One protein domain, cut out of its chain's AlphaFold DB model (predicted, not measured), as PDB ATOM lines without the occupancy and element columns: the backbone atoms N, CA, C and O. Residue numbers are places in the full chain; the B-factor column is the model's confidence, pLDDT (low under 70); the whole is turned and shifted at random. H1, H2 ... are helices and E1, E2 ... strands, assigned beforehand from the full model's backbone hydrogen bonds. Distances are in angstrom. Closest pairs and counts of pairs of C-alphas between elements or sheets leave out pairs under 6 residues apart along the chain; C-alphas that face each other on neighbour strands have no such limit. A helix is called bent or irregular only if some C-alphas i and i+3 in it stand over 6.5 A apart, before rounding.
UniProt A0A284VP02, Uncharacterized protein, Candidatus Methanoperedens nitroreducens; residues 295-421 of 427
ATOM      1  N   LYS A 295      10.687  27.540 -63.350       90.38
ATOM      2  CA  LYS A 295      10.798  26.194 -62.782       90.38
ATOM      3  C   LYS A 295      10.536  26.223 -61.276       90.38
ATOM      4  O   LYS A 295       9.773  25.394 -60.783       90.38
ATOM      5  N   GLU A 296      11.124  27.183 -60.572       91.81
ATOM      6  CA  GLU A 296      10.962  27.366 -59.125       91.81
ATOM      7  C   GLU A 296       9.540  27.801 -58.769       91.81
ATOM      8  O   GLU A 296       8.955  27.231 -57.850       91.81
ATOM      9  N   PHE A 297       8.930  28.706 -59.544       93.12
ATOM     10  CA  PHE A 297       7.513  29.052 -59.380       93.12
ATOM     11  C   PHE A 297       6.600  27.832 -59.544       93.12
ATOM     12  O   PHE A 297       5.768  27.564 -58.679       93.12
ATOM     13  N   LYS A 298       6.787  27.033 -60.605       92.81
ATOM     14  CA  LYS A 298       5.998  25.805 -60.828       92.81
ATOM     15  C   LYS A 298       6.186  24.783 -59.711       92.81
ATOM     16  O   LYS A 298       5.237  24.090 -59.342       92.81
ATOM     17  N   LEU A 299       7.409  24.659 -59.199       92.75
ATOM     18  CA  LEU A 299       7.715  23.760 -58.096       92.75
ATOM     19  C   LEU A 299       7.028  24.223 -56.807       92.75
ATOM     20  O   LEU A 299       6.354  23.419 -56.160       92.75
ATOM     21  N   LEU A 300       7.120  25.515 -56.483       94.69
ATOM     22  CA  LEU A 300       6.433  26.119 -55.345       94.69
ATOM     23  C   LEU A 300       4.912  25.953 -55.445       94.69
ATOM     24  O   LEU A 300       4.279  25.526 -54.482       94.69
ATOM     25  N   ASP A 301       4.323  26.205 -56.613       94.00
ATOM     26  CA  ASP A 301       2.891  26.014 -56.842       94.00
ATOM     27  C   ASP A 301       2.470  24.561 -56.616       94.00
ATOM     28  O   ASP A 301       1.415  24.293 -56.037       94.00
ATOM     29  N   GLU A 302       3.273  23.588 -57.047       94.38
ATOM     30  CA  GLU A 302       2.973  22.179 -56.808       94.38
ATOM     31  C   GLU A 302       3.074  21.815 -55.314       94.38
ATOM     32  O   GLU A 302       2.218  21.072 -54.819       94.38
ATOM     33  N   LEU A 303       4.050  22.372 -54.582       93.56
ATOM     34  CA  LEU A 303       4.175  22.226 -53.123       93.56
ATOM     35  C   LEU A 303       2.941  22.789 -52.403       93.56
ATOM     36  O   LEU A 303       2.270  22.067 -51.658       93.56
ATOM     37  N   VAL A 304       2.597  24.049 -52.687       95.19
ATOM     38  CA  VAL A 304       1.426  24.745 -52.135       95.19
ATOM     39  C   VAL A 304       0.153  23.954 -52.413       95.19
ATOM     40  O   VAL A 304      -0.643  23.715 -51.505       95.19
ATOM     41  N   ASN A 305      -0.044  23.500 -53.653       94.62
ATOM     42  CA  ASN A 305      -1.243  22.763 -54.040       94.62
ATOM     43  C   ASN A 305      -1.358  21.415 -53.322       94.62
ATOM     44  O   ASN A 305      -2.462  21.022 -52.937       94.62
ATOM     45  N   LYS A 306      -0.249  20.690 -53.129       93.81
ATOM     46  CA  LYS A 306      -0.252  19.421 -52.384       93.81
ATOM     47  C   LYS A 306      -0.590  19.638 -50.911       93.81
ATOM     48  O   LYS A 306      -1.490  18.961 -50.410       93.81
ATOM     49  N   LEU A 307       0.056  20.604 -50.254       94.62
ATOM     50  CA  LEU A 307      -0.226  20.954 -48.857       94.62
ATOM     51  C   LEU A 307      -1.667  21.454 -48.686       94.62
ATOM     52  O   LEU A 307      -2.407  20.943 -47.850       94.62
ATOM     53  N   GLY A 308      -2.117  22.371 -49.543       94.75
ATOM     54  CA  GLY A 308      -3.473  22.916 -49.501       94.75
ATOM     55  C   GLY A 308      -4.555  21.855 -49.710       94.75
ATOM     56  O   GLY A 308      -5.550  21.837 -48.987       94.75
ATOM     57  N   ARG A 309      -4.369  20.922 -50.656       94.00
ATOM     58  CA  ARG A 309      -5.302  19.795 -50.853       94.00
ATOM     59  C   ARG A 309      -5.365  18.891 -49.629       94.00
ATOM     60  O   ARG A 309      -6.461  18.501 -49.231       94.00
ATOM     61  N   ARG A 310      -4.211  18.577 -49.032       92.56
ATOM     62  CA  ARG A 310      -4.139  17.787 -47.800       92.56
ATOM     63  C   ARG A 310      -4.889  18.478 -46.661       92.56
ATOM     64  O   ARG A 310      -5.769  17.855 -46.074       92.56
ATOM     65  N   ASN A 311      -4.600  19.755 -46.412       94.38
ATOM     66  CA  ASN A 311      -5.221  20.523 -45.334       94.38
ATOM     67  C   ASN A 311      -6.745  20.606 -45.514       94.38
ATOM     68  O   ASN A 311      -7.485  20.292 -44.589       94.38
ATOM     69  N   ARG A 312      -7.245  20.911 -46.721       93.38
ATOM     70  CA  ARG A 312      -8.700  20.945 -47.000       93.38
ATOM     71  C   ARG A 312      -9.382  19.590 -46.792       93.38
ATOM     72  O   ARG A 312     -10.510  19.527 -46.297       93.38
ATOM     73  N   LYS A 313      -8.710  18.497 -47.172       92.50
ATOM     74  CA  LYS A 313      -9.201  17.135 -46.926       92.50
ATOM     75  C   LYS A 313      -9.303  16.868 -45.421       92.50
ATOM     76  O   LYS A 313     -10.366  16.471 -44.955       92.50
ATOM     77  N   GLN A 314      -8.246  17.166 -44.664       90.06
ATOM     78  CA  GLN A 314      -8.228  17.007 -43.207       90.06
ATOM     79  C   GLN A 314      -9.295  17.865 -42.518       90.06
ATOM     80  O   GLN A 314      -9.990  17.366 -41.645       90.06
ATOM     81  N   GLU A 315      -9.506  19.112 -42.945       87.88
ATOM     82  CA  GLU A 315     -10.577  19.971 -42.411       87.88
ATOM     83  C   GLU A 315     -11.964  19.342 -42.561       87.88
ATOM     84  O   GLU A 315     -12.799  19.433 -41.662       87.88
ATOM     85  N   THR A 316     -12.207  18.675 -43.688       88.38
ATOM     86  CA  THR A 316     -13.469  17.969 -43.934       88.38
ATOM     87  C   THR A 316     -13.584  16.729 -43.049       88.38
ATOM     88  O   THR A 316     -14.630  16.504 -42.444       88.38
ATOM     89  N   GLU A 317     -12.506  15.956 -42.929       90.12
ATOM     90  CA  GLU A 317     -12.457  14.715 -42.148       90.12
ATOM     91  C   GLU A 317     -12.399  14.933 -40.632       90.12
ATOM     92  O   GLU A 317     -12.726  14.025 -39.874       90.12
ATOM     93  N   ASN A 318     -11.967  16.104 -40.170       90.31
ATOM     94  CA  ASN A 318     -11.886  16.451 -38.752       90.31
ATOM     95  C   ASN A 318     -13.245  16.796 -38.141       90.31
ATOM     96  O   ASN A 318     -13.363  16.857 -36.916       90.31
ATOM     97  N   LYS A 319     -14.277  17.013 -38.964       86.88
ATOM     98  CA  LYS A 319     -15.630  17.300 -38.480       86.88
ATOM     99  C   LYS A 319     -16.123  16.147 -37.602       86.88
ATOM    100  O   LYS A 319     -16.293  15.030 -38.076       86.88
ATOM    101  N   GLY A 320     -16.350  16.435 -36.321       79.81
ATOM    102  CA  GLY A 320     -16.847  15.462 -35.345       79.81
ATOM    103  C   GLY A 320     -15.789  14.521 -34.756       79.81
ATOM    104  O   GLY A 320     -16.154  13.625 -34.002       79.81
ATOM    105  N   LYS A 321     -14.494  14.707 -35.056       88.94
ATOM    106  CA  LYS A 321     -13.417  13.948 -34.403       88.94
ATOM    107  C   LYS A 321     -13.026  14.594 -33.075       88.94
ATOM    108  O   LYS A 321     -12.787  15.795 -33.015       88.94
ATOM    109  N   GLU A 322     -12.884  13.774 -32.037       84.44
ATOM    110  CA  GLU A 322     -12.427  14.207 -30.707       84.44
ATOM    111  C   GLU A 322     -10.962  14.683 -30.724       84.44
ATOM    112  O   GLU A 322     -10.600  15.645 -30.051       84.44
ATOM    113  N   LYS A 323     -10.128  14.046 -31.558       85.19
ATOM    114  CA  LYS A 323      -8.730  14.424 -31.809       85.19
ATOM    115  C   LYS A 323      -8.545  14.769 -33.291       85.19
ATOM    116  O   LYS A 323      -8.307  13.864 -34.096       85.19
ATOM    117  N   PRO A 324      -8.731  16.040 -33.685       87.31
ATOM    118  CA  PRO A 324      -8.549  16.460 -35.067       87.31
ATOM    119  C   PRO A 324      -7.070  16.399 -35.460       87.31
ATOM    120  O   PRO A 324      -6.190  16.682 -34.651       87.31
ATOM    121  N   VAL A 325      -6.799  16.058 -36.719       89.44
ATOM    122  CA  VAL A 325      -5.443  16.104 -37.276       89.44
ATOM    123  C   VAL A 325      -5.104  17.561 -37.610       89.44
ATOM    124  O   VAL A 325      -5.874  18.176 -38.352       89.44
ATOM    125  N   PRO A 326      -4.002  18.136 -37.104       90.81
ATOM    126  CA  PRO A 326      -3.690  19.542 -37.345       90.81
ATOM    127  C   PRO A 326      -3.372  19.811 -38.821       90.81
ATOM    128  O   PRO A 326      -2.830  18.954 -39.525       90.81
ATOM    129  N   ALA A 327      -3.696  21.021 -39.286       92.50
ATOM    130  CA  ALA A 327      -3.237  21.516 -40.579       92.50
ATOM    131  C   ALA A 327      -1.711  21.663 -40.590       92.50
ATOM    132  O   ALA A 327      -1.091  21.869 -39.545       92.50
ATOM    133  N   ILE A 328      -1.098  21.579 -41.772       89.94
ATOM    134  CA  ILE A 328       0.357  21.512 -41.877       89.94
ATOM    135  C   ILE A 328       0.958  22.362 -42.996       89.94
ATOM    136  O   ILE A 328       0.407  22.481 -44.091       89.94
ATOM    137  N   VAL A 329       2.135  22.914 -42.700       93.12
ATOM    138  CA  VAL A 329       3.051  23.583 -43.644       93.12
ATOM    139  C   VAL A 329       4.430  22.923 -43.708       93.12
ATOM    140  O   VAL A 329       5.232  23.271 -44.569       93.12
ATOM    141  N   TYR A 330       4.685  21.956 -42.826       91.69
ATOM    142  CA  TYR A 330       5.929  21.203 -42.738       91.69
ATOM    143  C   TYR A 330       5.948  19.990 -43.675       91.69
ATOM    144  O   TYR A 330       4.941  19.295 -43.868       91.69
ATOM    145  N   PHE A 331       7.118  19.699 -44.226       90.88
ATOM    146  CA  PHE A 331       7.348  18.570 -45.119       90.88
ATOM    147  C   PHE A 331       8.794  18.093 -45.039       90.88
ATOM    148  O   PHE A 331       9.677  18.841 -44.645       90.88
ATOM    149  N   THR A 332       9.037  16.844 -45.409       87.50
ATOM    150  CA  THR A 332      10.368  16.232 -45.452       87.50
ATOM    151  C   THR A 332      10.817  16.053 -46.898       87.50
ATOM    152  O   THR A 332      10.000  15.817 -47.794       87.50
ATOM    153  N   MET A 333      12.124  16.155 -47.139       84.38
ATOM    154  CA  MET A 333      12.728  15.846 -48.441       84.38
ATOM    155  C   MET A 333      14.117  15.231 -48.298       84.38
ATOM    156  O   MET A 333      14.812  15.460 -47.310       84.38
ATOM    157  N   SER A 334      14.555  14.463 -49.298       81.50
ATOM    158  CA  SER A 334      15.913  13.916 -49.294       81.50
ATOM    159  C   SER A 334      16.956  15.022 -49.452       81.50
ATOM    160  O   SER A 334      16.785  15.920 -50.272       81.50
ATOM    161  N   ARG A 335      18.094  14.899 -48.759       77.06
ATOM    162  CA  ARG A 335      19.210  15.865 -48.831       77.06
ATOM    163  C   ARG A 335      19.670  16.191 -50.251       77.06
ATOM    164  O   ARG A 335      19.945  17.341 -50.564       77.06
ATOM    165  N   SER A 336      19.701  15.189 -51.129       79.50
ATOM    166  CA  SER A 336      20.082  15.356 -52.537       79.50
ATOM    167  C   SER A 336      19.159  16.289 -53.330       79.50
ATOM    168  O   SER A 336      19.574  16.804 -54.360       79.50
ATOM    169  N   GLN A 337      17.925  16.508 -52.864       82.25
ATOM    170  CA  GLN A 337      16.910  17.331 -53.529       82.25
ATOM    171  C   GLN A 337      16.856  18.767 -52.992       82.25
ATOM    172  O   GLN A 337      16.237  19.618 -53.621       82.25
ATOM    173  N   ILE A 338      17.523  19.067 -51.874       81.31
ATOM    174  CA  ILE A 338      17.508  20.408 -51.264       81.31
ATOM    175  C   ILE A 338      18.156  21.441 -52.192       81.31
ATOM    176  O   ILE A 338      17.664  22.559 -52.319       81.31
ATOM    177  N   LEU A 339      19.197  21.042 -52.931       80.00
ATOM    178  CA  LEU A 339      19.835  21.895 -53.938       80.00
ATOM    179  C   LEU A 339      18.860  22.358 -55.032       80.00
ATOM    180  O   LEU A 339      19.051  23.431 -55.593       80.00
ATOM    181  N   GLU A 340      17.802  21.594 -55.324       83.50
ATOM    182  CA  GLU A 340      16.796  21.975 -56.327       83.50
ATOM    183  C   GLU A 340      15.868  23.100 -55.847       83.50
ATOM    184  O   GLU A 340      15.153  23.690 -56.659       83.50
ATOM    185  N   ILE A 341      15.866  23.395 -54.543       87.38
ATOM    186  CA  ILE A 341      15.042  24.436 -53.922       87.38
ATOM    187  C   ILE A 341      15.870  25.491 -53.184       87.38
ATOM    188  O   ILE A 341      15.293  26.321 -52.484       87.38
ATOM    189  N   SER A 342      17.198  25.484 -53.332       83.44
ATOM    190  CA  SER A 342      18.101  26.388 -52.611       83.44
ATOM    191  C   SER A 342      17.707  27.854 -52.794       83.44
ATOM    192  O   SER A 342      17.586  28.578 -51.814       83.44
ATOM    193  N   ASN A 343      17.371  28.271 -54.015       84.00
ATOM    194  CA  ASN A 343      16.906  29.632 -54.285       84.00
ATOM    195  C   ASN A 343      15.568  29.955 -53.604       84.00
ATOM    196  O   ASN A 343      15.382  31.075 -53.136       84.00
ATOM    197  N   LEU A 344      14.644  28.991 -53.491       90.62
ATOM    198  CA  LEU A 344      13.392  29.181 -52.744       90.62
ATOM    199  C   LEU A 344      13.653  29.348 -51.240       90.62
ATOM    200  O   LEU A 344      12.913  30.079 -50.579       90.62
ATOM    201  N   ILE A 345      14.699  28.705 -50.712       88.62
ATOM    202  CA  ILE A 345      15.167  28.898 -49.333       88.62
ATOM    203  C   ILE A 345      15.804  30.284 -49.187       88.62
ATOM    204  O   ILE A 345      15.397  31.046 -48.315       88.62
ATOM    205  N   THR A 346      16.716  30.662 -50.087       83.12
ATOM    206  CA  THR A 346      17.367  31.983 -50.097       83.12
ATOM    207  C   THR A 346      16.349  33.123 -50.154       83.12
ATOM    208  O   THR A 346      16.476  34.102 -49.427       83.12
ATOM    209  N   GLN A 347      15.301  32.995 -50.977       86.44
ATOM    210  CA  GLN A 347      14.232  33.998 -51.055       86.44
ATOM    211  C   GLN A 347      13.257  33.963 -49.866       86.44
ATOM    212  O   GLN A 347      12.377  34.818 -49.759       86.44
ATOM    213  N   GLY A 348      13.387  32.991 -48.959       88.12
ATOM    214  CA  GLY A 348      12.530  32.847 -47.786       88.12
ATOM    215  C   GLY A 348      11.111  32.383 -48.111       88.12
ATOM    216  O   GLY A 348      10.192  32.684 -47.349       88.12
ATOM    217  N   ALA A 349      10.917  31.682 -49.235       93.00
ATOM    218  CA  ALA A 349       9.662  31.011 -49.582       93.00
ATOM    219  C   ALA A 349       9.543  29.635 -48.903       93.00
ATOM    220  O   ALA A 349       8.436  29.153 -48.646       93.00
ATOM    221  N   ILE A 350      10.682  29.011 -48.596       93.00
ATOM    222  CA  ILE A 350      10.803  27.765 -47.838       93.00
ATOM    223  C   ILE A 350      11.830  27.988 -46.723       93.00
ATOM    224  O   ILE A 350      12.805  28.704 -46.913       93.00
ATOM    225  N   HIS A 351      11.620  27.377 -45.562       88.38
ATOM    226  CA  HIS A 351      12.531  27.451 -44.421       88.38
ATOM    227  C   HIS A 351      13.054  26.065 -44.077       88.38
ATOM    228  O   HIS A 351      12.258  25.136 -43.929       88.38
ATOM    229  N   ASP A 352      14.367  25.945 -43.896       83.12
ATOM    230  CA  ASP A 352      14.967  24.771 -43.267       83.12
ATOM    231  C   ASP A 352      14.613  24.748 -41.772       83.12
ATOM    232  O   ASP A 352      14.859  25.695 -41.020       83.12
ATOM    233  N   LYS A 353      13.984  23.653 -41.345       81.56
ATOM    234  CA  LYS A 353      13.591  23.364 -39.965       81.56
ATOM    235  C   LYS A 353      14.314  22.132 -39.419       81.56
ATOM    236  O   LYS A 353      13.974  21.683 -38.327       81.56
ATOM    237  N   GLY A 354      15.333  21.600 -40.098       63.97
ATOM    238  CA  GLY A 354      16.035  20.351 -39.776       63.97
ATOM    239  C   GLY A 354      16.655  20.278 -38.373       63.97
ATOM    240  O   GLY A 354      17.002  19.196 -37.895       63.97
ATOM    241  N   ARG A 355      16.751  21.409 -37.664       57.78
ATOM    242  CA  ARG A 355      17.179  21.498 -36.256       57.78
ATOM    243  C   ARG A 355      16.060  21.274 -35.241       57.78
ATOM    244  O   ARG A 355      16.341  20.890 -34.103       57.78
ATOM    245  N   THR A 356      14.805  21.485 -35.628       55.44
ATOM    246  CA  THR A 356      13.661  21.116 -34.791       55.44
ATOM    247  C   THR A 356      13.564  19.591 -34.751       55.44
ATOM    248  O   THR A 356      13.643  18.901 -35.766       55.44
ATOM    249  N   ARG A 357      13.543  19.022 -33.541       47.81
ATOM    250  CA  ARG A 357      13.759  17.583 -33.326       47.81
ATOM    251  C   ARG A 357      12.670  16.742 -34.011       47.81
ATOM    252  O   ARG A 357      11.620  16.520 -33.425       47.81
ATOM    253  N   VAL A 358      12.981  16.133 -35.154       51.25
ATOM    254  CA  VAL A 358      12.136  15.093 -35.792       51.25
ATOM    255  C   VAL A 358      12.247  13.730 -35.070       51.25
ATOM    256  O   VAL A 358      11.518  12.783 -35.332       51.25
ATOM    257  N   ARG A 359      13.151  13.600 -34.089       48.03
ATOM    258  CA  ARG A 359      13.590  12.295 -33.555       48.03
ATOM    259  C   ARG A 359      12.545  11.460 -32.803       48.03
ATOM    260  O   ARG A 359      12.879  10.338 -32.442       48.03
ATOM    261  N   LYS A 360      11.337  11.959 -32.520       49.00
ATOM    262  CA  LYS A 360      10.362  11.195 -31.717       49.00
ATOM    263  C   LYS A 360       9.380  10.340 -32.523       49.00
ATOM    264  O   LYS A 360       8.883   9.381 -31.946       49.00
ATOM    265  N   PHE A 361       9.123  10.628 -33.803       50.62
ATOM    266  CA  PHE A 361       8.024   9.975 -34.539       50.62
ATOM    267  C   PHE A 361       8.323   9.729 -36.026       50.62
ATOM    268  O   PHE A 361       7.471   9.946 -36.888       50.62
ATOM    269  N   TYR A 362       9.527   9.247 -36.344       55.09
ATOM    270  CA  TYR A 362       9.774   8.696 -37.677       55.09
ATOM    271  C   TYR A 362       8.917   7.440 -37.863       55.09
ATOM    272  O   TYR A 362       9.048   6.479 -37.107       55.09
ATOM    273  N   ARG A 363       8.019   7.462 -38.852       56.66
ATOM    274  CA  ARG A 363       7.334   6.251 -39.323       56.66
ATOM    275  C   ARG A 363       8.355   5.410 -40.088       56.66
ATOM    276  O   ARG A 363       9.131   5.982 -40.849       56.66
ATOM    277  N   ASP A 364       8.327   4.088 -39.937       53.25
ATOM    278  CA  ASP A 364       9.290   3.178 -40.589       53.25
ATOM    279  C   ASP A 364       9.317   3.314 -42.128       53.25
ATOM    280  O   ASP A 364      10.322   3.008 -42.764       53.25
ATOM    281  N   GLU A 365       8.237   3.828 -42.727       54.78
ATOM    282  CA  GLU A 365       8.088   4.062 -44.173       54.78
ATOM    283  C   GLU A 365       8.325   5.523 -44.618       54.78
ATOM    284  O   GLU A 365       8.246   5.819 -45.812       54.78
ATOM    285  N   ALA A 366       8.579   6.457 -43.692       58.88
ATOM    286  CA  ALA A 366       8.766   7.873 -44.023       58.88
ATOM    287  C   ALA A 366      10.146   8.134 -44.648       58.88
ATOM    288  O   ALA A 366      11.132   7.454 -44.347       58.88
ATOM    289  N   LEU A 367      10.243   9.160 -45.503       57.53
ATOM    290  CA  LEU A 367      11.538   9.577 -46.039       57.53
ATOM    291  C   LEU A 367      12.410  10.074 -44.876       57.53
ATOM    292  O   LEU A 367      12.028  10.990 -44.148       57.53
ATOM    293  N   GLN A 368      13.608   9.501 -44.725       63.75
ATOM    294  CA  GLN A 368      14.647   9.998 -43.812       63.75
ATOM    295  C   GLN A 368      15.257  11.298 -44.366       63.75
ATOM    296  O   GLN A 368      16.403  11.339 -44.811       63.75
ATOM    297  N   GLY A 369      14.432  12.341 -44.427       70.50
ATOM    298  CA  GLY A 369      14.738  13.634 -45.018       70.50
ATOM    299  C   GLY A 369      14.914  14.750 -43.994       70.50
ATOM    300  O   GLY A 369      14.622  14.584 -42.808       70.50
ATOM    301  N   GLU A 370      15.376  15.903 -44.471       80.31
ATOM    302  CA  GLU A 370      15.413  17.130 -43.672       80.31
ATOM    303  C   GLU A 370      14.016  17.742 -43.603       80.31
ATOM    304  O   GLU A 370      13.240  17.657 -44.559       80.31
ATOM    305  N   LEU A 371      13.677  18.295 -42.437       85.69
ATOM    306  CA  LEU A 371      12.392  18.935 -42.207       85.69
ATOM    307  C   LEU A 371      12.437  20.351 -42.767       85.69
ATOM    308  O   LEU A 371      13.230  21.168 -42.321       85.69
ATOM    309  N   MET A 372      11.522  20.644 -43.672       89.38
ATOM    310  CA  MET A 372      11.328  21.944 -44.290       89.38
ATOM    311  C   MET A 372       9.949  22.488 -43.917       89.38
ATOM    312  O   MET A 372       9.040  21.737 -43.550       89.38
ATOM    313  N   SER A 373       9.767  23.798 -44.033       92.50
ATOM    314  CA  SER A 373       8.472  24.460 -43.871       92.50
ATOM    315  C   SER A 373       8.210  25.419 -45.019       92.50
ATOM    316  O   SER A 373       9.099  26.161 -45.428       92.50
ATOM    317  N   LEU A 374       6.979  25.433 -45.526       95.38
ATOM    318  CA  LEU A 374       6.523  26.502 -46.406       95.38
ATOM    319  C   LEU A 374       6.405  27.780 -45.571       95.38
ATOM    320  O   LEU A 374       5.799  27.758 -44.500       95.38
ATOM    321  N   ASP A 375       6.956  28.886 -46.066       95.56
ATOM    322  CA  ASP A 375       6.850  30.177 -45.390       95.56
ATOM    323  C   ASP A 375       5.390  30.518 -45.058       95.56
ATOM    324  O   ASP A 375       4.507  30.383 -45.907       95.56
ATOM    325  N   LEU A 376       5.114  30.955 -43.825       96.56
ATOM    326  CA  LEU A 376       3.737  31.166 -43.370       96.56
ATOM    327  C   LEU A 376       3.012  32.279 -44.143       96.56
ATOM    328  O   LEU A 376       1.795  32.184 -44.324       96.56
ATOM    329  N   ALA A 377       3.724  33.296 -44.646       96.81
ATOM    330  CA  ALA A 377       3.133  34.310 -45.517       96.81
ATOM    331  C   ALA A 377       2.761  33.712 -46.876       96.81
ATOM    332  O   ALA A 377       1.651  33.939 -47.355       96.81
ATOM    333  N   VAL A 378       3.640  32.894 -47.464       96.94
ATOM    334  CA  VAL A 378       3.372  32.187 -48.729       96.94
ATOM    335  C   VAL A 378       2.228  31.183 -48.567       96.94
ATOM    336  O   VAL A 378       1.312  31.141 -49.389       96.94
ATOM    337  N   ALA A 379       2.225  30.410 -47.481       96.62
ATOM    338  CA  ALA A 379       1.180  29.441 -47.172       96.62
ATOM    339  C   ALA A 379      -0.194  30.109 -47.010       96.62
ATOM    340  O   ALA A 379      -1.204  29.579 -47.486       96.62
ATOM    341  N   PHE A 380      -0.224  31.275 -46.363       96.62
ATOM    342  CA  PHE A 380      -1.417  32.097 -46.196       96.62
ATOM    343  C   PHE A 380      -1.866  32.757 -47.510       96.62
ATOM    344  O   PHE A 380      -3.057  32.745 -47.835       96.62
ATOM    345  N   HIS A 381      -0.925  33.308 -48.284       94.94
ATOM    346  CA  HIS A 381      -1.197  34.008 -49.539       94.94
ATOM    347  C   HIS A 381      -1.700  33.056 -50.633       94.94
ATOM    348  O   HIS A 381      -2.782  33.280 -51.179       94.94
ATOM    349  N   ASN A 382      -0.981  31.957 -50.889       94.19
ATOM    350  CA  ASN A 382      -1.281  31.023 -51.980       94.19
ATOM    351  C   ASN A 382      -2.290  29.928 -51.572       94.19
ATOM    352  O   ASN A 382      -2.606  29.035 -52.359       94.19
ATOM    353  N   GLY A 383      -2.826  29.981 -50.347       91.75
ATOM    354  CA  GLY A 383      -3.948  29.140 -49.920       91.75
ATOM    355  C   GLY A 383      -3.589  27.690 -49.581       91.75
ATOM    356  O   GLY A 383      -4.449  26.806 -49.708       91.75
ATOM    357  N   ALA A 384      -2.351  27.445 -49.140       94.75
ATOM    358  CA  ALA A 384      -1.990  26.204 -48.452       94.75
ATOM    359  C   ALA A 384      -2.644  26.139 -47.057       94.75
ATOM    360  O   ALA A 384      -3.045  25.064 -46.610       94.75
ATOM    361  N   ILE A 385      -2.804  27.295 -46.403       94.12
ATOM    362  CA  ILE A 385      -3.567  27.476 -45.165       94.12
ATOM    363  C   ILE A 385      -4.922  28.114 -45.481       94.12
ATOM    364  O   ILE A 385      -5.040  29.005 -46.325       94.12
ATOM    365  N   ASN A 386      -5.962  27.677 -44.773       92.19
ATOM    366  CA  ASN A 386      -7.284  28.282 -44.861       92.19
ATOM    367  C   ASN A 386      -7.312  29.638 -44.132       92.19
ATOM    368  O   ASN A 386      -7.143  29.694 -42.914       92.19
ATOM    369  N   LYS A 387      -7.577  30.730 -44.861       92.69
ATOM    370  CA  LYS A 387      -7.593  32.097 -44.308       92.69
ATOM    371  C   LYS A 387      -8.579  32.275 -43.152       92.69
ATOM    372  O   LYS A 387      -8.289  32.982 -42.188       92.69
ATOM    373  N   THR A 388      -9.734  31.605 -43.195       91.75
ATOM    374  CA  THR A 388     -10.750  31.752 -42.139       91.75
ATOM    375  C   THR A 388     -10.257  31.190 -40.807       91.75
ATOM    376  O   THR A 388     -10.475  31.831 -39.775       91.75
ATOM    377  N   ARG A 389      -9.518  30.074 -40.849       92.94
ATOM    378  CA  ARG A 389      -8.917  29.379 -39.700       92.94
ATOM    379  C   ARG A 389      -7.452  29.741 -39.440       92.94
ATOM    380  O   ARG A 389      -6.863  29.191 -38.519       92.94
ATOM    381  N   ALA A 390      -6.856  30.667 -40.192       94.50
ATOM    382  CA  ALA A 390      -5.412  30.916 -40.142       94.50
ATOM    383  C   ALA A 390      -4.879  31.187 -38.726       94.50
ATOM    384  O   ALA A 390      -3.910  30.562 -38.318       94.50
ATOM    385  N   ALA A 391      -5.549  32.037 -37.941       94.94
ATOM    386  CA  ALA A 391      -5.139  32.311 -36.561       94.94
ATOM    387  C   ALA A 391      -5.216  31.076 -35.642       94.94
ATOM    388  O   ALA A 391      -4.355  30.903 -34.785       94.94
ATOM    389  N   GLU A 392      -6.211  30.202 -35.834       94.50
ATOM    390  CA  GLU A 392      -6.313  28.928 -35.108       94.50
ATOM    391  C   GLU A 392      -5.169  27.991 -35.511       94.50
ATOM    392  O   GLU A 392      -4.490  27.440 -34.649       94.50
ATOM    393  N   ILE A 393      -4.914  27.870 -36.817       94.50
ATOM    394  CA  ILE A 393      -3.846  27.030 -37.367       94.50
ATOM    395  C   ILE A 393      -2.487  27.478 -36.818       94.50
ATOM    396  O   ILE A 393      -1.723  26.661 -36.311       94.50
ATOM    397  N   PHE A 394      -2.209  28.780 -36.850       95.06
ATOM    398  CA  PHE A 394      -0.971  29.360 -36.341       95.06
ATOM    399  C   PHE A 394      -0.773  29.130 -34.837       95.06
ATOM    400  O   PHE A 394       0.295  28.688 -34.415       95.06
ATOM    401  N   LYS A 395      -1.807  29.372 -34.023       92.75
ATOM    402  CA  LYS A 395      -1.709  29.265 -32.559       92.75
ATOM    403  C   LYS A 395      -1.707  27.831 -32.044       92.75
ATOM    404  O   LYS A 395      -1.083  27.559 -31.018       92.75
ATOM    405  N   LYS A 396      -2.446  26.939 -32.707       92.38
ATOM    406  CA  LYS A 396      -2.739  25.591 -32.211       92.38
ATOM    407  C   LYS A 396      -2.103  24.516 -33.076       92.38
ATOM    408  O   LYS A 396      -1.286  23.754 -32.571       92.38
ATOM    409  N   ASP A 397      -2.451  24.469 -34.358       93.25
ATOM    410  CA  ASP A 397      -2.066  23.359 -35.232       93.25
ATOM    411  C   ASP A 397      -0.544  23.301 -35.429       93.25
ATOM    412  O   ASP A 397       0.031  22.218 -35.340       93.25
ATOM    413  N   LEU A 398       0.141  24.437 -35.616       90.69
ATOM    414  CA  LEU A 398       1.610  24.461 -35.732       90.69
ATOM    415  C   LEU A 398       2.297  23.908 -34.474       90.69
ATOM    416  O   LEU A 398       3.131  23.007 -34.567       90.69
ATOM    417  N   LYS A 399       1.865  24.360 -33.290       88.75
ATOM    418  CA  LYS A 399       2.401  23.883 -32.006       88.75
ATOM    419  C   LYS A 399       2.117  22.400 -31.781       88.75
ATOM    420  O   LYS A 399       2.969  21.689 -31.251       88.75
ATOM    421  N   GLU A 400       0.940  21.924 -32.178       89.00
ATOM    422  CA  GLU A 400       0.579  20.508 -32.082       89.00
ATOM    423  C   GLU A 400       1.449  19.648 -33.006       89.00
ATOM    424  O   GLU A 400       1.956  18.617 -32.571       89.00
ATOM    425  N   ASN A 401       1.709  20.102 -34.240       86.38
ATOM    426  CA  ASN A 401       2.657  19.444 -35.145       86.38
ATOM    427  C   ASN A 401       4.059  19.346 -34.523       86.38
ATOM    428  O   ASN A 401       4.684  18.292 -34.594       86.38
ATOM    429  N   ALA A 402       4.558  20.410 -33.892       83.81
ATOM    430  CA  ALA A 402       5.865  20.376 -33.238       83.81
ATOM    431  C   ALA A 402       5.887  19.414 -32.034       83.81
ATOM    432  O   ALA A 402       6.834  18.641 -31.859       83.81
ATOM    433  N   LYS A 403       4.824  19.401 -31.218       84.19
ATOM    434  CA  LYS A 403       4.680  18.493 -30.064       84.19
ATOM    435  C   LYS A 403       4.592  17.023 -30.467       84.19
ATOM    436  O   LYS A 403       5.155  16.176 -29.771       84.19
ATOM    437  N   SER A 404       3.949  16.723 -31.593       78.19
ATOM    438  CA  SER A 404       3.894  15.377 -32.169       78.19
ATOM    439  C   SER A 404       5.150  15.008 -32.963       78.19
ATOM    440  O   SER A 404       5.142  14.031 -33.703       78.19
ATOM    441  N   GLY A 405       6.239  15.781 -32.852       74.38
ATOM    442  CA  GLY A 405       7.481  15.545 -33.595       74.38
ATOM    443  C   GLY A 405       7.271  15.476 -35.106       74.38
ATOM    444  O   GLY A 405       7.969  14.726 -35.782       74.38
ATOM    445  N   TYR A 406       6.308  16.249 -35.610       83.12
ATOM    446  CA  TYR A 406       5.937  16.355 -37.015       83.12
ATOM    447  C   TYR A 406       5.398  15.051 -37.614       83.12
ATOM    448  O   TYR A 406       5.543  14.811 -38.810       83.12
ATOM    449  N   GLU A 407       4.705  14.233 -36.812       78.94
ATOM    450  CA  GLU A 407       4.099  12.955 -37.233       78.94
ATOM    451  C   GLU A 407       3.201  13.073 -38.483       78.94
ATOM    452  O   GLU A 407       2.974  12.106 -39.219       78.94
ATOM    453  N   TRP A 408       2.649  14.263 -38.721       81.19
ATOM    454  CA  TRP A 408       1.752  14.546 -39.837       81.19
ATOM    455  C   TRP A 408       2.424  15.288 -40.995       81.19
ATOM    456  O   TRP A 408       1.709  15.674 -41.919       81.19
ATOM    457  N   CYS A 409       3.755  15.455 -40.997       84.12
ATOM    458  CA  CYS A 409       4.503  16.016 -42.130       84.12
ATOM    459  C   CYS A 409       4.191  15.304 -43.452       84.12
ATOM    460  O   CYS A 409       3.703  14.169 -43.503       84.12
ATOM    461  N   SER A 410       4.343  16.040 -44.551       86.44
ATOM    462  CA  SER A 410       4.224  15.457 -45.887       86.44
ATOM    463  C   SER A 410       5.599  15.037 -46.385       86.44
ATOM    464  O   SER A 410       6.513  15.849 -46.377       86.44
ATOM    465  N   ASP A 411       5.729  13.805 -46.868       86.44
ATOM    466  CA  ASP A 411       6.950  13.327 -47.514       86.44
ATOM    467  C   ASP A 411       6.968  13.742 -48.989       86.44
ATOM    468  O   ASP A 411       6.163  13.267 -49.801       86.44
ATOM    469  N   PHE A 412       7.882  14.640 -49.358       87.69
ATOM    470  CA  PHE A 412       8.033  15.096 -50.733       87.69
ATOM    471  C   PHE A 412       9.264  14.488 -51.393       87.69
ATOM    472  O   PHE A 412      10.391  14.602 -50.930       87.69
ATOM    473  N   ASN A 413       9.019  13.863 -52.544       85.81
ATOM    474  CA  ASN A 413      10.051  13.467 -53.484       85.81
ATOM    475  C   ASN A 413       9.891  14.329 -54.737       85.81
ATOM    476  O   ASN A 413       8.928  14.140 -55.492       85.81
ATOM    477  N   LEU A 414      10.813  15.274 -54.932       84.62
ATOM    478  CA  LEU A 414      10.734  16.270 -56.000       84.62
ATOM    479  C   LEU A 414      10.729  15.622 -57.392       84.62
ATOM    480  O   LEU A 414       9.962  16.042 -58.249       84.62
ATOM    481  N   SER A 415      11.410  14.493 -57.608       81.75
ATOM    482  CA  SER A 415      11.380  13.784 -58.905       81.75
ATOM    483  C   SER A 415       9.979  13.317 -59.338       81.75
ATOM    484  O   SER A 415       9.709  13.085 -60.519       81.75
ATOM    485  N   LYS A 416       9.031  13.203 -58.398       84.12
ATOM    486  CA  LYS A 416       7.632  12.877 -58.711       84.12
ATOM    487  C   LYS A 416       6.839  14.090 -59.208       84.12
ATOM    488  O   LYS A 416       5.730  13.893 -59.718       84.12
ATOM    489  N   PHE A 417       7.376  15.300 -59.068       85.81
ATOM    490  CA  PHE A 417       6.706  16.551 -59.398       85.81
ATOM    491  C   PHE A 417       6.666  16.756 -60.906       85.81
ATOM    492  O   PHE A 417       7.621  16.474 -61.628       85.81
ATOM    493  N   LYS A 418       5.537  17.258 -61.406       82.44
ATOM    494  CA  LYS A 418       5.372  17.528 -62.839       82.44
ATOM    495  C   LYS A 418       6.298  18.650 -63.295       82.44
ATOM    496  O   LYS A 418       6.770  18.597 -64.426       82.44
ATOM    497  N   ALA A 419       6.578  19.607 -62.409       75.81
ATOM    498  CA  ALA A 419       7.502  20.712 -62.658       75.81
ATOM    499  C   ALA A 419       8.914  20.248 -63.072       75.81
ATOM    500  O   ALA A 419       9.592  20.961 -63.803       75.81
ATOM    501  N   LEU A 420       9.327  19.045 -62.654       70.88
ATOM    502  CA  LEU A 420      10.662  18.488 -62.906       70.88
ATOM    503  C   LEU A 420      10.681  17.373 -63.959       70.88
ATOM    504  O   LEU A 420      11.745  16.954 -64.390       70.88
ATOM    505  N   LYS A 421       9.514  16.912 -64.422       68.81
ATOM    506  CA  LYS A 421       9.390  15.791 -65.373       68.81
ATOM    507  C   LYS A 421       9.569  16.167 -66.848       68.81
ATOM    508  O   LYS A 421       9.364  15.317 -67.709       68.81
TER     509      LYS A 421
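This is residues 295 to 421 of the 427 residues of an uncharacterized protein of Candidatus Methanoperedens nitroreducens (UniProt A0A284VP02). A small, twisted sheet of four short strands has the long helix H1 running slantwise over it and the shorter H2 over its E2 and E3 end. H3 grazes the sheet near H1, H4 stands off the sheet, and residues 353 to 369 make a wide loop between E2 and E3. The printed part has 127 residues, with four named helices and four named strands in the order H1 E1 H2 E2 E3 H3 H4 E4, of mixed class, helices and strands. The mixed sheet runs E2 E3 E1 E4, with E1 and E4 parallel and the other neighbours antiparallel. The whole is compact, with a radius of gyration of the C-alphas of 14.1 A and spans of 40 by 31 by 23 A.

H1, residues 295 to 317, begins at C-alpha 295 (10.798, 26.194, -62.782) and is 33.1 A long. E1 is residues 330 to 333, beginning at C-alpha 330 (5.929, 21.203, -42.738). H2 is residues 335 to 346, 16.3 A, and E2 is residues 350 to 352. E3, residues 370 to 374, measures 13.2 A. H3 is residues 376 to 381, and H4 is residues 390 to 403, 18.9 A. E4, residues 410 to 412, ends at C-alpha 412 (8.033, 15.096, -50.733).

From edge to edge of the sheet the strands' lines turn by 97 degrees. E2 and E3 form a hairpin, with N 351 and O 373 2.8 A apart, within hydrogen-bond range. E3 and E1 are antiparallel, with N 372 and O 331 at 2.8 A. E1 and E4 are parallel, with N 332 and O 410 at 2.9 A. E1, H2 and E2 form a split strand-helix-strand unit, two strands of one sheet joined through a helix, with E3 between them in the sheet, and its crossover is right-handed. In two layers, helices on one face of a sheet, H1 and H2 are on the same face. H1 has a height over the sheet of 9.7 A, and on the local plane it stands at 54 degrees to E1, slantwise to the strands. H2 has a height of 9.5 A. H1, with residue 296 alone, and H2 only just touch, with 3 pairs of C-alphas within 8 A; the closest, those of Glu 296 and Leu 344, are 7.1 A apart. H3 is close to but not clearly touching H1, the closest C-alphas being those of Val 304 and Ala 379, 6.8 A apart. H4 is not on the sheet and is apart from H1 and H2. H2 is irregular, with C-alphas 340 and 343 7.9 A apart, and H4 only just, with C-alphas 395 and 398 6.6 A apart. Every O i to N i+4 pair is within hydrogen-bond range in H1 and H3, against 8 of 10 in H4 and 3 of 8 in H2, where 6 of 9 O i to N i+3 pairs are within range.

The two C-alphas farthest apart, those of Gly 320 and Leu 339, are 41.6 A apart. The printed part has no cut. The links H1 to E1 and E2 to E3 are long, with 12 and 17 residues. The mean pLDDT of the printed part is 84.5, and residues 354 to 368 and residue 421 are under 70.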